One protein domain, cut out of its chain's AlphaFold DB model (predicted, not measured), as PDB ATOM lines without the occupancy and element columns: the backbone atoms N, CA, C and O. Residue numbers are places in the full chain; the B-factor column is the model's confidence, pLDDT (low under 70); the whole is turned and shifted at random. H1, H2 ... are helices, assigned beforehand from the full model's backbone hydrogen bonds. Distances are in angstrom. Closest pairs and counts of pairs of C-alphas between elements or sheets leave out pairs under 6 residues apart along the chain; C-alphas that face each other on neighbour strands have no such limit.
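Overview. This is residues 464 to 574 of the 726 residues of the protein "DUF1217 domain-containing protein" of Hyphomicrobium sp. xq (UniProt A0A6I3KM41). The long helix H2 and H1 form a helical hairpin at one end of the domain, and H4, the helix nearest to the mean of the C-alphas, packs on one side of this hairpin at a large angle to both, touching residues 469 to 474 of H1 and residues 490 to 498 of H2. At the other end H5, H6 and H7 make a cluster in which each touches the other two, and H1 meets H7. The printed part has 111 residues with seven named helices, H1 to H7 in chain order, and no named strand; the class is all helix, with helix packing mostly crossed. It is compact, with a radius of gyration of the C-alphas of 13.9 A, and only just elongated, spanning 44 by 29 by 25 A.

Along the chain. H2, residues 481 to 498, is 25.5 A long and begins at C-alpha 481 (400.413, 358.680, 400.897). H1, residues 464 to 475, is 16.4 A; H4, 511 to 520, is 14.0 A; H3, 504 to 509, is 8.5 A. H5, 529 to 536, is 10.3 A; H6, 546 to 549, is 5.2 A; H7, 553 to 561, is 12.6 A and ends at C-alpha 561 (427.793, 356.244, 406.306).

Arrangement. H2 and H1 touch at a shallow tilt of 23 degrees, opposite ways, the closest C-alphas, of Ser 491 and Ile 470, 6.1 A apart. H4 touches H2 at residues 490 to 498 alone, closest C-alphas Tyr 494 and Leu 513, 6.3 A. H4 is about perpendicular to H1, at 78 degrees, and touches its residues 469 to 474 alone, closest C-alphas Tyr 473 and Ala 520, 3.9 A. H3 and H4 touch only at the corner, and only just, with 3 pairs of C-alphas within 8 A. H5 and H7 touch, closest C-alphas Leu 536 and Ala 559, 5.1 A. Every O i to N i+4 pair is within hydrogen-bond range in H1, H2, H3, H4, H5 and H7; H6 is too short for one.

Size, cuts and confidence. The two farthest C-alphas, of Lys 481 and Arg 544, are 44.1 A apart. The printed part has no cut and no long link; residues 562 to 574 hold no named element. Mean pLDDT of the printed part is 90.6, and no printed residue is under 70.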
ATOM      1  N   SER A 464     423.220 352.378 412.799       79.94
ATOM      2  CA  SER A 464     422.955 353.820 412.838       79.94
ATOM      3  C   SER A 464     423.099 354.465 411.460       79.94
ATOM      4  O   SER A 464     422.251 355.269 411.085       79.94
ATOM      5  N   ALA A 465     424.141 354.118 410.703       86.62
ATOM      6  CA  ALA A 465     424.355 354.655 409.363       86.62
ATOM      7  C   ALA A 465     423.245 354.217 408.392       86.62
ATOM      8  O   ALA A 465     422.699 355.053 407.679       86.62
ATOM      9  N   ALA A 466     422.809 352.954 408.450       90.88
ATOM     10  CA  ALA A 466     421.669 352.475 407.667       90.88
ATOM     11  C   ALA A 466     420.377 353.249 407.994       90.88
ATOM     12  O   ALA A 466     419.673 353.703 407.090       90.88
ATOM     13  N   LYS A 467     420.095 353.489 409.285       87.12
ATOM     14  CA  LYS A 467     418.966 354.335 409.714       87.12
ATOM     15  C   LYS A 467     419.090 355.772 409.207       87.12
ATOM     16  O   LYS A 467     418.084 356.334 408.781       87.12
ATOM     17  N   ASN A 468     420.293 356.349 409.220       86.19
ATOM     18  CA  ASN A 468     420.542 357.682 408.669       86.19
ATOM     19  C   ASN A 468     420.250 357.717 407.165       86.19
ATOM     20  O   ASN A 468     419.551 358.618 406.705       86.19
ATOM     21  N   THR A 469     420.724 356.729 406.401       93.44
ATOM     22  CA  THR A 469     420.450 356.634 404.961       93.44
ATOM     23  C   THR A 469     418.948 356.518 404.681       93.44
ATOM     24  O   THR A 469     418.430 357.228 403.819       93.44
ATOM     25  N   ILE A 470     418.229 355.687 405.445       93.25
ATOM     26  CA  ILE A 470     416.771 355.527 405.323       93.25
ATOM     27  C   ILE A 470     416.037 356.828 405.669       93.25
ATOM     28  O   ILE A 470     415.110 357.218 404.960       93.25
ATOM     29  N   ALA A 471     416.441 357.521 406.737       89.19
ATOM     30  CA  ALA A 471     415.856 358.805 407.119       89.19
ATOM     31  C   ALA A 471     416.035 359.845 406.005       89.19
ATOM     32  O   ALA A 471     415.050 360.410 405.539       89.19
ATOM     33  N   ARG A 472     417.262 359.991 405.489       91.62
ATOM     34  CA  ARG A 472     417.566 360.896 404.372       91.62
ATOM     35  C   ARG A 472     416.744 360.575 403.127       91.62
ATOM     36  O   ARG A 472     416.233 361.481 402.481       91.62
ATOM     37  N   TYR A 473     416.581 359.293 402.794       92.88
ATOM     38  CA  TYR A 473     415.719 358.882 401.688       92.88
ATOM     39  C   TYR A 473     414.261 359.290 401.922       92.88
ATOM     40  O   TYR A 473     413.633 359.856 401.026       92.88
ATOM     41  N   ASN A 474     413.734 359.035 403.121       88.44
ATOM     42  CA  ASN A 474     412.360 359.376 403.474       88.44
ATOM     43  C   ASN A 474     412.102 360.887 403.445       88.44
ATOM     44  O   ASN A 474     411.033 361.291 402.994       88.44
ATOM     45  N   ASP A 475     413.084 361.710 403.816       86.56
ATOM     46  CA  ASP A 475     412.997 363.175 403.735       86.56
ATOM     47  C   ASP A 475     412.874 363.684 402.286       86.56
ATOM     48  O   ASP A 475     412.415 364.797 402.042       86.56
ATOM     49  N   THR A 476     413.246 362.865 401.294       86.44
ATOM     50  CA  THR A 476     413.047 363.187 399.870       86.44
ATOM     51  C   THR A 476     411.663 362.806 399.333       86.44
ATOM     52  O   THR A 476     411.389 363.000 398.139       86.44
ATOM     53  N   LEU A 477     410.813 362.178 400.148       85.38
ATOM     54  CA  LEU A 477     409.461 361.783 399.761       85.38
ATOM     55  C   LEU A 477     408.500 362.951 400.010       85.38
ATOM     56  O   LEU A 477     408.602 363.641 401.017       85.38
ATOM     57  N   GLY A 478     407.558 363.175 399.092       75.62
ATOM     58  CA  GLY A 478     406.494 364.155 399.305       75.62
ATOM     59  C   GLY A 478     405.465 363.686 400.342       75.62
ATOM     60  O   GLY A 478     405.426 362.517 400.729       75.62
ATOM     61  N   ASP A 479     404.555 364.581 400.732       78.19
ATOM     62  CA  ASP A 479     403.506 364.303 401.731       78.19
ATOM     63  C   ASP A 479     402.400 363.346 401.238       78.19
ATOM     64  O   ASP A 479     401.501 362.956 401.990       78.19
ATOM     65  N   LEU A 480     402.429 362.962 399.959       77.44
ATOM     66  CA  LEU A 480     401.430 362.081 399.368       77.44
ATOM     67  C   LEU A 480     401.571 360.654 399.920       77.44
ATOM     68  O   LEU A 480     402.632 360.035 399.859       77.44
ATOM     69  N   LYS A 481     400.455 360.064 400.372       76.88
ATOM     70  CA  LYS A 481     400.413 358.680 400.897       76.88
ATOM     71  C   LYS A 481     400.989 357.631 399.932       76.88
ATOM     72  O   LYS A 481     401.525 356.617 400.382       76.88
ATOM     73  N   GLY A 482     400.863 357.853 398.621       73.06
ATOM     74  CA  GLY A 482     401.437 356.980 397.590       73.06
ATOM     75  C   GLY A 482     402.966 356.969 397.622       73.06
ATOM     76  O   GLY A 482     403.567 355.896 397.677       73.06
ATOM     77  N   ASP A 483     403.581 358.150 397.707       76.31
ATOM     78  CA  ASP A 483     405.036 358.320 397.781       76.31
ATOM     79  C   ASP A 483     405.598 357.719 399.074       76.31
ATOM     80  O   ASP A 483     406.600 357.004 399.050       76.31
ATOM     81  N   GLN A 484     404.893 357.906 400.194       81.81
ATOM     82  CA  GLN A 484     405.248 357.293 401.477       81.81
ATOM     83  C   GLN A 484     405.159 355.757 401.446       81.81
ATOM     84  O   GLN A 484     405.945 355.076 402.106       81.81
ATOM     85  N   THR A 485     404.214 355.182 400.693       82.50
ATOM     86  CA  THR A 485     404.064 353.719 400.576       82.50
ATOM     87  C   THR A 485     405.172 353.113 399.719       82.50
ATOM     88  O   THR A 485     405.795 352.133 400.130       82.50
ATOM     89  N   LEU A 486     405.469 353.723 398.568       77.44
ATOM     90  CA  LEU A 486     406.597 353.318 397.725       77.44
ATOM     91  C   LEU A 486     407.923 353.460 398.479       77.44
ATOM     92  O   LEU A 486     408.746 352.548 398.458       77.44
ATOM     93  N   GLY A 487     408.099 354.550 399.228       85.31
ATOM     94  CA  GLY A 487     409.303 354.763 400.018       85.31
ATOM     95  C   GLY A 487     409.525 353.729 401.124       85.31
ATOM     96  O   GLY A 487     410.666 353.334 401.363       85.31
ATOM     97  N   LYS A 488     408.452 353.207 401.734       87.75
ATOM     98  CA  LYS A 488     408.549 352.079 402.678       87.75
ATOM     99  C   LYS A 488     409.056 350.807 402.000       87.75
ATOM    100  O   LYS A 488     409.939 350.156 402.550       87.75
ATOM    101  N   ALA A 489     408.534 350.470 400.820       90.19
ATOM    102  CA  ALA A 489     408.970 349.286 400.077       90.19
ATOM    103  C   ALA A 489     410.439 349.392 399.630       90.19
ATOM    104  O   ALA A 489     411.185 348.418 399.732       90.19
ATOM    105  N   GLU A 490     410.870 350.575 399.184       93.69
ATOM    106  CA  GLU A 490     412.275 350.841 398.852       93.69
ATOM    107  C   GLU A 490     413.181 350.744 400.086       93.69
ATOM    108  O   GLU A 490     414.226 350.102 400.034       93.69
ATOM    109  N   SER A 491     412.752 351.298 401.223       94.19
ATOM    110  CA  SER A 491     413.517 351.237 402.476       94.19
ATOM    111  C   SER A 491     413.650 349.808 403.009       94.19
ATOM    112  O   SER A 491     414.718 349.432 403.472       94.19
ATOM    113  N   GLN A 492     412.604 348.983 402.892       94.62
ATOM    114  CA  GLN A 492     412.667 347.557 403.242       94.62
ATOM    115  C   GLN A 492     413.614 346.774 402.328       94.62
ATOM    116  O   GLN A 492     414.337 345.892 402.787       94.62
ATOM    117  N   TYR A 493     413.612 347.085 401.026       95.62
ATOM    118  CA  TYR A 493     414.568 346.485 400.101       95.62
ATOM    119  C   TYR A 493     415.999 346.867 400.466       95.62
ATOM    120  O   TYR A 493     416.855 345.984 400.526       95.62
ATOM    121  N   TYR A 494     416.238 348.154 400.725       96.44
ATOM    122  CA  TYR A 494     417.537 348.668 401.134       96.44
ATOM    123  C   TYR A 494     418.040 347.964 402.399       96.44
ATOM    124  O   TYR A 494     419.089 347.330 402.352       96.44
ATOM    125  N   ASP A 495     417.246 347.992 403.474       93.12
ATOM    126  CA  ASP A 495     417.580 347.435 404.792       93.12
ATOM    127  C   ASP A 495     417.963 345.950 404.723       93.12
ATOM    128  O   ASP A 495     418.953 345.525 405.312       93.12
ATOM    129  N   ARG A 496     417.245 345.155 403.916       93.31
ATOM    130  CA  ARG A 496     417.563 343.732 403.736       93.31
ATOM    131  C   ARG A 496     418.769 343.500 402.827       93.31
ATOM    132  O   ARG A 496     419.579 342.615 403.088       93.31
ATOM    133  N   THR A 497     418.852 344.227 401.717       95.44
ATOM    134  CA  THR A 497     419.811 343.909 400.647       95.44
ATOM    135  C   THR A 497     421.199 344.443 400.971       95.44
ATOM    136  O   THR A 497     422.179 343.763 400.667       95.44
ATOM    137  N   ILE A 498     421.297 345.596 401.647       94.50
ATOM    138  CA  ILE A 498     422.581 346.206 402.017       94.50
ATOM    139  C   ILE A 498     423.431 345.286 402.905       94.50
ATOM    140  O   ILE A 498     424.653 345.286 402.787       94.50
ATOM    141  N   LEU A 499     422.792 344.433 403.714       90.69
ATOM    142  CA  LEU A 499     423.449 343.434 404.567       90.69
ATOM    143  C   LEU A 499     424.139 342.309 403.778       90.69
ATOM    144  O   LEU A 499     424.988 341.614 404.324       90.69
ATOM    145  N   THR A 500     423.785 342.119 402.502       90.88
ATOM    146  CA  THR A 500     424.353 341.066 401.636       90.88
ATOM    147  C   THR A 500     425.480 341.573 400.735       90.88
ATOM    148  O   THR A 500     426.112 340.797 400.014       90.88
ATOM    149  N   ILE A 501     425.722 342.885 400.736       94.50
ATOM    150  CA  ILE A 501     426.736 343.522 399.906       94.50
ATOM    151  C   ILE A 501     428.125 343.281 400.507       94.50
ATOM    152  O   ILE A 501     428.369 343.541 401.679       94.50
ATOM    153  N   SER A 502     429.052 342.819 399.670       92.94
ATOM    154  CA  SER A 502     430.445 342.513 400.030       92.94
ATOM    155  C   SER A 502     431.470 343.436 399.357       92.94
ATOM    156  O   SER A 502     432.651 343.425 399.711       92.94
ATOM    157  N   SER A 503     431.029 344.262 398.400       96.31
ATOM    158  CA  SER A 503     431.884 345.205 397.677       96.31
ATOM    159  C   SER A 503     431.108 346.377 397.074       96.31
ATOM    160  O   SER A 503     429.902 346.292 396.825       96.31
ATOM    161  N   VAL A 504     431.831 347.455 396.761       97.88
ATOM    162  CA  VAL A 504     431.331 348.591 395.974       97.88
ATOM    163  C   VAL A 504     430.811 348.122 394.611       97.88
ATOM    164  O   VAL A 504     429.797 348.625 394.142       97.88
ATOM    165  N   ASP A 505     431.450 347.125 393.993       97.31
ATOM    166  CA  ASP A 505     431.010 346.560 392.708       97.31
ATOM    167  C   ASP A 505     429.613 345.959 392.804       97.31
ATOM    168  O   ASP A 505     428.752 346.239 391.970       97.31
ATOM    169  N   GLN A 506     429.375 345.151 393.840       96.88
ATOM    170  CA  GLN A 506     428.078 344.530 394.075       96.88
ATOM    171  C   GLN A 506     427.004 345.589 394.355       96.88
ATOM    172  O   GLN A 506     425.905 345.497 393.810       96.88
ATOM    173  N   LEU A 507     427.344 346.618 395.140       97.50
ATOM    174  CA  LEU A 507     426.450 347.738 395.436       97.50
ATOM    175  C   LEU A 507     426.062 348.512 394.171       97.50
ATOM    176  O   LEU A 507     424.883 348.769 393.954       97.50
ATOM    177  N   LEU A 508     427.034 348.879 393.329       96.81
ATOM    178  CA  LEU A 508     426.787 349.684 392.125       96.81
ATOM    179  C   LEU A 508     426.114 348.884 391.001       96.81
ATOM    180  O   LEU A 508     425.408 349.460 390.170       96.81
ATOM    181  N   LYS A 509     426.300 347.558 390.979       97.44
ATOM    182  CA  LYS A 509     425.608 346.658 390.047       97.44
ATOM    183  C   LYS A 509     424.112 346.568 390.355       97.44
ATOM    184  O   LYS A 509     423.312 346.461 389.421       97.44
ATOM    185  N   ASP A 510     423.729 346.650 391.630       97.56
ATOM    186  CA  ASP A 510     422.333 346.752 392.046       97.56
ATOM    187  C   ASP A 510     421.787 348.160 391.752       97.56
ATOM    188  O   ASP A 510     421.989 349.123 392.495       97.56
ATOM    189  N   GLN A 511     421.058 348.280 390.639       95.38
ATOM    190  CA  GLN A 511     420.495 349.559 390.197       95.38
ATOM    191  C   GLN A 511     419.508 350.158 391.205       95.38
ATOM    192  O   GLN A 511     419.365 351.381 391.262       95.38
ATOM    193  N   ARG A 512     418.838 349.323 392.008       95.75
ATOM    194  CA  ARG A 512     417.862 349.770 392.999       95.75
ATOM    195  C   ARG A 512     418.572 350.357 394.216       95.75
ATOM    196  O   ARG A 512     418.225 351.464 394.621       95.75
ATOM    197  N   LEU A 513     419.620 349.699 394.724       96.62
ATOM    198  CA  LEU A 513     420.474 350.262 395.780       96.62
ATOM    199  C   LEU A 513     421.170 351.545 395.323       96.62
ATOM    200  O   LEU A 513     421.138 352.543 396.042       96.62
ATOM    201  N   LYS A 514     421.738 351.555 394.110       96.12
ATOM    202  CA  LYS A 514     422.363 352.752 393.534       96.12
ATOM    203  C   LYS A 514     421.380 353.924 393.473       96.12
ATOM    204  O   LYS A 514     421.696 355.015 393.947       96.12
ATOM    205  N   ALA A 515     420.187 353.716 392.913       94.88
ATOM    206  CA  ALA A 515     419.168 354.761 392.831       94.88
ATOM    207  C   ALA A 515     418.738 355.254 394.224       94.88
ATOM    208  O   ALA A 515     418.557 356.459 394.420       94.88
ATOM    209  N   TYR A 516     418.632 354.337 395.190       95.81
ATOM    210  CA  TYR A 516     418.286 354.653 396.572       95.81
ATOM    211  C   TYR A 516     419.316 355.589 397.213       95.81
ATOM    212  O   TYR A 516     418.941 356.653 397.704       95.81
ATOM    213  N   ILE A 517     420.613 355.261 397.144       96.69
ATOM    214  CA  ILE A 517     421.666 356.097 397.747       96.69
ATOM    215  C   ILE A 517     421.839 357.430 397.010       96.69
ATOM    216  O   ILE A 517     422.021 358.465 397.645       96.69
ATOM    217  N   VAL A 518     421.716 357.448 395.679       96.56
ATOM    218  CA  VAL A 518     421.794 358.692 394.894       96.56
ATOM    219  C   VAL A 518     420.697 359.656 395.331       96.56
ATOM    220  O   VAL A 518     420.966 360.838 395.540       96.56
ATOM    221  N   ARG A 519     419.477 359.146 395.535       94.50
ATOM    222  CA  ARG A 519     418.357 359.945 396.030       94.50
ATOM    223  C   ARG A 519     418.544 360.359 397.488       94.50
ATOM    224  O   ARG A 519     418.398 361.541 397.779       94.50
ATOM    225  N   ALA A 520     418.896 359.426 398.372       95.00
ATOM    226  CA  ALA A 520     419.047 359.680 399.805       95.00
ATOM    227  C   ALA A 520     420.063 360.795 400.091       95.00
ATOM    228  O   ALA A 520     419.790 361.699 400.871       95.00
ATOM    229  N   TYR A 521     421.213 360.784 399.419       94.88
ATOM    230  CA  TYR A 521     422.249 361.799 399.625       94.88
ATOM    231  C   TYR A 521     422.077 363.037 398.733       94.88
ATOM    232  O   TYR A 521     422.936 363.914 398.742       94.88
ATOM    233  N   GLY A 522     420.987 363.138 397.961       92.75
ATOM    234  CA  GLY A 522     420.737 364.285 397.084       92.75
ATOM    235  C   GLY A 522     421.800 364.459 395.995       92.75
ATOM    236  O   GLY A 522     422.141 365.584 395.629       92.75
ATOM    237  N   LEU A 523     422.363 363.355 395.498       93.44
ATOM    238  CA  LEU A 523     423.377 363.383 394.450       93.44
ATOM    239  C   LEU A 523     422.736 363.712 393.096       93.44
ATOM    240  O   LEU A 523     421.578 363.383 392.832       93.44
ATOM    241  N   GLY A 524     423.504 364.350 392.208       86.19
ATOM    242  CA  GLY A 524     423.062 364.598 390.836       86.19
ATOM    243  C   GLY A 524     422.654 363.291 390.150       86.19
ATOM    244  O   GLY A 524     423.369 362.295 390.251       86.19
ATOM    245  N   LYS A 525     421.518 363.297 389.440       80.69
ATOM    246  CA  LYS A 525     420.944 362.097 388.795       80.69
ATOM    247  C   LYS A 525     421.907 361.406 387.820       80.69
ATOM    248  O   LYS A 525     421.801 360.202 387.627       80.69
ATOM    249  N   ASP A 526     422.861 362.158 387.275       85.19
ATOM    250  CA  ASP A 526     423.851 361.694 386.298       85.19
ATOM    251  C   ASP A 526     425.210 361.332 386.930       85.19
ATOM    252  O   ASP A 526     426.224 361.253 386.234       85.19
ATOM    253  N   VAL A 527     425.276 361.143 388.255       93.50
ATOM    254  CA  VAL A 527     426.524 360.743 388.920       93.50
ATOM    255  C   VAL A 527     427.006 359.383 388.393       93.50
ATOM    256  O   VAL A 527     426.267 358.396 388.371       93.50
ATOM    257  N   SER A 528     428.262 359.334 387.939       95.62
ATOM    258  CA  SER A 528     428.845 358.129 387.343       95.62
ATOM    259  C   SER A 528     429.252 357.096 388.396       95.62
ATOM    260  O   SER A 528     429.596 357.446 389.526       95.62
ATOM    261  N   ASP A 529     429.301 355.820 387.999       96.44
ATOM    262  CA  ASP A 529     429.778 354.727 388.863       96.44
ATOM    263  C   ASP A 529     431.230 354.938 389.308       96.44
ATOM    264  O   ASP A 529     431.578 354.646 390.447       96.44
ATOM    265  N   ASP A 530     432.069 355.512 388.440       97.00
ATOM    266  CA  ASP A 530     433.445 355.892 388.779       97.00
ATOM    267  C   ASP A 530     433.488 356.964 389.881       97.00
ATOM    268  O   ASP A 530     434.281 356.872 390.819       97.00
ATOM    269  N   THR A 531     432.589 357.950 389.819       97.19
ATOM    270  CA  THR A 531     432.481 358.980 390.860       97.19
ATOM    271  C   THR A 531     431.994 358.373 392.171       97.19
ATOM    272  O   THR A 531     432.614 358.602 393.208       97.19
ATOM    273  N   LEU A 532     430.930 357.562 392.139       97.25
ATOM    274  CA  LEU A 532     430.410 356.890 393.333       97.25
ATOM    275  C   LEU A 532     431.462 355.978 393.968       97.25
ATOM    276  O   LEU A 532     431.634 356.012 395.184       97.25
ATOM    277  N   ARG A 533     432.230 355.235 393.162       97.94
ATOM    278  CA  ARG A 533     433.351 354.430 393.656       97.94
ATOM    279  C   ARG A 533     434.393 355.286 394.358       97.94
ATOM    280  O   ARG A 533     434.788 354.950 395.471       97.94
ATOM    281  N   LYS A 534     434.828 356.390 393.743       97.25
ATOM    282  CA  LYS A 534     435.804 357.311 394.353       97.25
ATOM    283  C   LYS A 534     435.298 357.889 395.670       97.25
ATOM    284  O   LYS A 534     436.098 358.067 396.580       97.25
ATOM    285  N   VAL A 535     433.999 358.166 395.786       97.12
ATOM    286  CA  VAL A 535     433.389 358.624 397.043       97.12
ATOM    287  C   VAL A 535     433.400 357.513 398.093       97.12
ATOM    288  O   VAL A 535     433.957 357.713 399.166       97.12
ATOM    289  N   LEU A 536     432.855 356.338 397.767       96.69
ATOM    290  CA  LEU A 536     432.690 355.212 398.696       96.69
ATOM    291  C   LEU A 536     434.015 354.603 399.180       96.69
ATOM    292  O   LEU A 536     434.045 354.006 400.248       96.69
ATOM    293  N   THR A 537     435.098 354.754 398.416       96.19
ATOM    294  CA  THR A 537     436.446 354.251 398.760       96.19
ATOM    295  C   THR A 537     437.394 355.342 399.268       96.19
ATOM    296  O   THR A 537     438.574 355.081 399.503       96.19
ATOM    297  N   SER A 538     436.915 356.585 399.422       94.12
ATOM    298  CA  SER A 538     437.752 357.689 399.895       94.12
ATOM    299  C   SER A 538     437.994 357.633 401.394       94.12
ATOM    300  O   SER A 538     437.059 357.550 402.187       94.12
ATOM    301  N   ASP A 539     439.246 357.851 401.791       89.75
ATOM    302  CA  ASP A 539     439.556 358.110 403.189       89.75
ATOM    303  C   ASP A 539     439.200 359.550 403.584       89.75
ATOM    304  O   ASP A 539     439.749 360.525 403.069       89.75
ATOM    305  N   GLN A 540     438.268 359.697 404.519       87.81
ATOM    306  CA  GLN A 540     437.832 361.004 405.005       87.81
ATOM    307  C   GLN A 540     438.856 361.695 405.905       87.81
ATOM    308  O   GLN A 540     438.787 362.915 406.053       87.81
ATOM    309  N   LEU A 541     439.808 360.948 406.470       84.50
ATOM    310  CA  LEU A 541     440.874 361.513 407.294       84.50
ATOM    311  C   LEU A 541     442.045 362.046 406.457       84.50
ATOM    312  O   LEU A 541     442.780 362.904 406.940       84.50
ATOM    313  N   ASP A 542     442.189 361.615 405.197       84.50
ATOM    314  CA  ASP A 542     443.194 362.148 404.274       84.50
ATOM    315  C   ASP A 542     442.713 363.466 403.635       84.50
ATOM    316  O   ASP A 542     441.790 363.457 402.810       84.50
ATOM    317  N   PRO A 543     443.359 364.620 403.899       78.62
ATOM    318  CA  PRO A 543     442.998 365.896 403.276       78.62
ATOM    319  C   PRO A 543     443.111 365.895 401.743       78.62
ATOM    320  O   PRO A 543     442.561 366.779 401.076       78.62
ATOM    321  N   ARG A 544     443.853 364.941 401.163       83.75
ATOM    322  CA  ARG A 544     444.055 364.802 399.717       83.75
ATOM    323  C   ARG A 544     443.048 363.873 399.043       83.75
ATOM    324  O   ARG A 544     443.093 363.804 397.805       83.75
ATOM    325  N   SER A 545     442.167 363.220 399.796       90.25
ATOM    326  CA  SER A 545     441.165 362.308 399.251       90.25
ATOM    327  C   SER A 545     440.168 363.014 398.331       90.25
ATOM    328  O   SER A 545     440.030 364.245 398.327       90.25
ATOM    329  N   PHE A 546     439.468 362.226 397.511       92.56
ATOM    330  CA  PHE A 546     438.507 362.759 396.548       92.56
ATOM    331  C   PHE A 546     437.386 363.535 397.252       92.56
ATOM    332  O   PHE A 546     437.098 364.674 396.877       92.56
ATOM    333  N   VAL A 547     436.819 362.976 398.326       91.12
ATOM    334  CA  VAL A 547     435.742 363.623 399.096       91.12
ATOM    335  C   VAL A 547     436.179 364.957 399.707       91.12
ATOM    336  O   VAL A 547     435.443 365.940 399.602       91.12
ATOM    337  N   ASN A 548     437.409 365.056 400.224       83.94
ATOM    338  CA  ASN A 548     437.932 366.287 400.829       83.94
ATOM    339  C   ASN A 548     438.308 367.378 399.805       83.94
ATOM    340  O   ASN A 548     438.284 368.575 400.124       83.94
ATOM    341  N   LYS A 549     438.579 366.993 398.551       85.75
ATOM    342  CA  LYS A 549     438.809 367.923 397.429       85.75
ATOM    343  C   LYS A 549     437.535 368.347 396.697       85.75
ATOM    344  O   LYS A 549     437.551 369.384 396.042       85.75
ATOM    345  N   SER A 550     436.455 367.573 396.806       83.06
ATOM    346  CA  SER A 550     435.232 367.760 396.012       83.06
ATOM    347  C   SER A 550     434.392 368.995 396.367       83.06
ATOM    348  O   SER A 550     433.546 369.388 395.572       83.06
ATOM    349  N   ASN A 551     434.584 369.579 397.558       77.19
ATOM    350  CA  ASN A 551     433.708 370.598 398.162       77.19
ATOM    351  C   ASN A 551     432.212 370.185 398.249       77.19
ATOM    352  O   ASN A 551     431.346 371.032 398.445       77.19
ATOM    353  N   SER A 552     431.887 368.891 398.125       84.69
ATOM    354  CA  SER A 552     430.515 368.375 398.201       84.69
ATOM    355  C   SER A 552     430.226 367.803 399.588       84.69
ATOM    356  O   SER A 552     430.808 366.789 399.981       84.69
ATOM    357  N   ALA A 553     429.306 368.429 400.329       82.81
ATOM    358  CA  ALA A 553     428.834 367.905 401.613       82.81
ATOM    359  C   ALA A 553     428.177 366.523 401.450       82.81
ATOM    360  O   ALA A 553     428.457 365.614 402.221       82.81
ATOM    361  N   ALA A 554     427.404 366.330 400.379       89.75
ATOM    362  CA  ALA A 554     426.743 365.063 400.086       89.75
ATOM    363  C   ALA A 554     427.726 363.900 399.860       89.75
ATOM    364  O   ALA A 554     427.451 362.772 400.259       89.75
ATOM    365  N   TYR A 555     428.892 364.161 399.251       93.12
ATOM    366  CA  TYR A 555     429.926 363.133 399.088       93.12
ATOM    367  C   TYR A 555     430.608 362.775 400.407       93.12
ATOM    368  O   TYR A 555     430.939 361.612 400.618       93.12
ATOM    369  N   LYS A 556     430.806 363.751 401.299       87.88
ATOM    370  CA  LYS A 556     431.341 363.491 402.640       87.88
ATOM    371  C   LYS A 556     430.354 362.666 403.466       87.88
ATOM    372  O   LYS A 556     430.756 361.660 404.034       87.88
ATOM    373  N   ASP A 557     429.073 363.033 403.440       88.38
ATOM    374  CA  ASP A 557     428.002 362.296 404.118       88.38
ATOM    375  C   ASP A 557     427.896 360.851 403.607       88.38
ATOM    376  O   ASP A 557     427.858 359.919 404.407       88.38
ATOM    377  N   LEU A 558     427.916 360.648 402.281       93.81
ATOM    378  CA  LEU A 558     427.888 359.304 401.698       93.81
ATOM    379  C   LEU A 558     429.112 358.482 402.122       93.81
ATOM    380  O   LEU A 558     428.971 357.322 402.487       93.81
ATOM    381  N   ALA A 559     430.312 359.060 402.098       92.94
ATOM    382  CA  ALA A 559     431.511 358.345 402.529       92.94
ATOM    383  C   ALA A 559     431.517 358.044 404.040       92.94
ATOM    384  O   ALA A 559     432.163 357.090 404.460       92.94
ATOM    385  N   ALA A 560     430.829 358.843 404.864       87.88
ATOM    386  CA  ALA A 560     430.737 358.658 406.317       87.88
ATOM    387  C   ALA A 560     429.826 357.516 406.739       87.88
ATOM    388  O   ALA A 560     430.109 356.855 407.737       87.88
ATOM    389  N   ASP A 561     428.771 357.271 405.974       90.62
ATOM    390  CA  ASP A 561     427.793 356.244 406.306       90.62
ATOM    391  C   ASP A 561     428.158 354.860 405.732       90.62
ATOM    392  O   ASP A 561     427.454 353.894 406.020       90.62
ATOM    393  N   PHE A 562     429.230 354.734 404.935       94.00
ATOM    394  CA  PHE A 562     429.639 353.483 404.282       94.00
ATOM    395  C   PHE A 562     431.079 353.081 404.627       94.00
ATOM    396  O   PHE A 562     431.986 353.906 404.674       94.00
ATOM    397  N   ASN A 563     431.293 351.783 404.834       92.00
ATOM    398  CA  ASN A 563     432.522 351.205 405.366       92.00
ATOM    399  C   ASN A 563     433.199 350.278 404.342       92.00
ATOM    400  O   ASN A 563     433.171 349.049 404.460       92.00
ATOM    401  N   PHE A 564     433.798 350.874 403.312       95.00
ATOM    402  CA  PHE A 564     434.588 350.157 402.309       95.00
ATOM    403  C   PHE A 564     436.084 350.452 402.449       95.00
ATOM    404  O   PHE A 564     436.497 351.565 402.772       95.00
ATOM    405  N   ASN A 565     436.898 349.443 402.154       93.94
ATOM    406  CA  ASN A 565     438.334 349.577 401.957       93.94
ATOM    407  C   ASN A 565     438.629 350.320 400.643       93.94
ATOM    408  O   ASN A 565     437.791 350.412 399.743       93.94
ATOM    409  N   SER A 566     439.869 350.787 400.487       93.69
ATOM    410  CA  SER A 566     440.326 351.453 399.259       93.69
ATOM    411  C   SER A 566     440.265 350.562 398.011       93.69
ATOM    412  O   SER A 566     440.200 351.076 396.899       93.69
ATOM    413  N   ASP A 567     440.287 349.236 398.180       95.00
ATOM    414  CA  ASP A 567     440.121 348.258 397.096       95.00
ATOM    415  C   ASP A 567     438.645 348.005 396.721       95.00
ATOM    416  O   ASP A 567     438.359 347.281 395.770       95.00
ATOM    417  N   GLY A 568     437.700 348.623 397.438       96.12
ATOM    418  CA  GLY A 568     436.265 348.476 397.226       96.12
ATOM    419  C   GLY A 568     435.629 347.285 397.943       96.12
ATOM    420  O   GLY A 568     434.421 347.100 397.805       96.12
ATOM    421  N   THR A 569     436.380 346.492 398.711       95.44
ATOM    422  CA  THR A 569     435.815 345.443 399.577       95.44
ATOM    423  C   THR A 569     435.220 346.041 400.850       95.44
ATOM    424  O   THR A 569     435.594 347.134 401.270       95.44
ATOM    425  N   VAL A 570     434.280 345.342 401.484       94.00
ATOM    426  CA  VAL A 570     433.745 345.770 402.787       94.00
ATOM    427  C   VAL A 570     434.817 345.652 403.866       94.00
ATOM    428  O   VAL A 570     435.439 344.598 404.034       94.00
ATOM    429  N   ALA A 571     435.016 346.738 404.609       91.50
ATOM    430  CA  ALA A 571     435.968 346.783 405.703       91.50
ATOM    431  C   ALA A 571     435.418 346.072 406.949       91.50
ATOM    432  O   ALA A 571     434.206 345.986 407.175       91.50
ATOM    433  N   ARG A 572     436.329 345.563 407.788       89.69
ATOM    434  CA  ARG A 572     435.956 345.095 409.127       89.69
ATOM    435  C   ARG A 572     435.594 346.294 409.986       89.69
ATOM    436  O   ARG A 572     436.218 347.349 409.898       89.69
ATOM    437  N   SER A 573     434.576 346.122 410.815       87.81
ATOM    438  CA  SER A 573     434.213 347.137 411.798       87.81
ATOM    439  C   SER A 573     435.293 347.207 412.856       87.81
ATOM    440  O   SER A 573     435.665 346.180 413.423       87.81
ATOM    441  N   ALA A 574     435.776 348.407 413.144       85.56
ATOM    442  CA  ALA A 574     436.584 348.596 414.330       85.56
ATOM    443  C   ALA A 574     435.697 348.441 415.574       85.56
ATOM    444  O   ALA A 574     434.561 348.923 415.606       85.56
TER     445      ALA A 574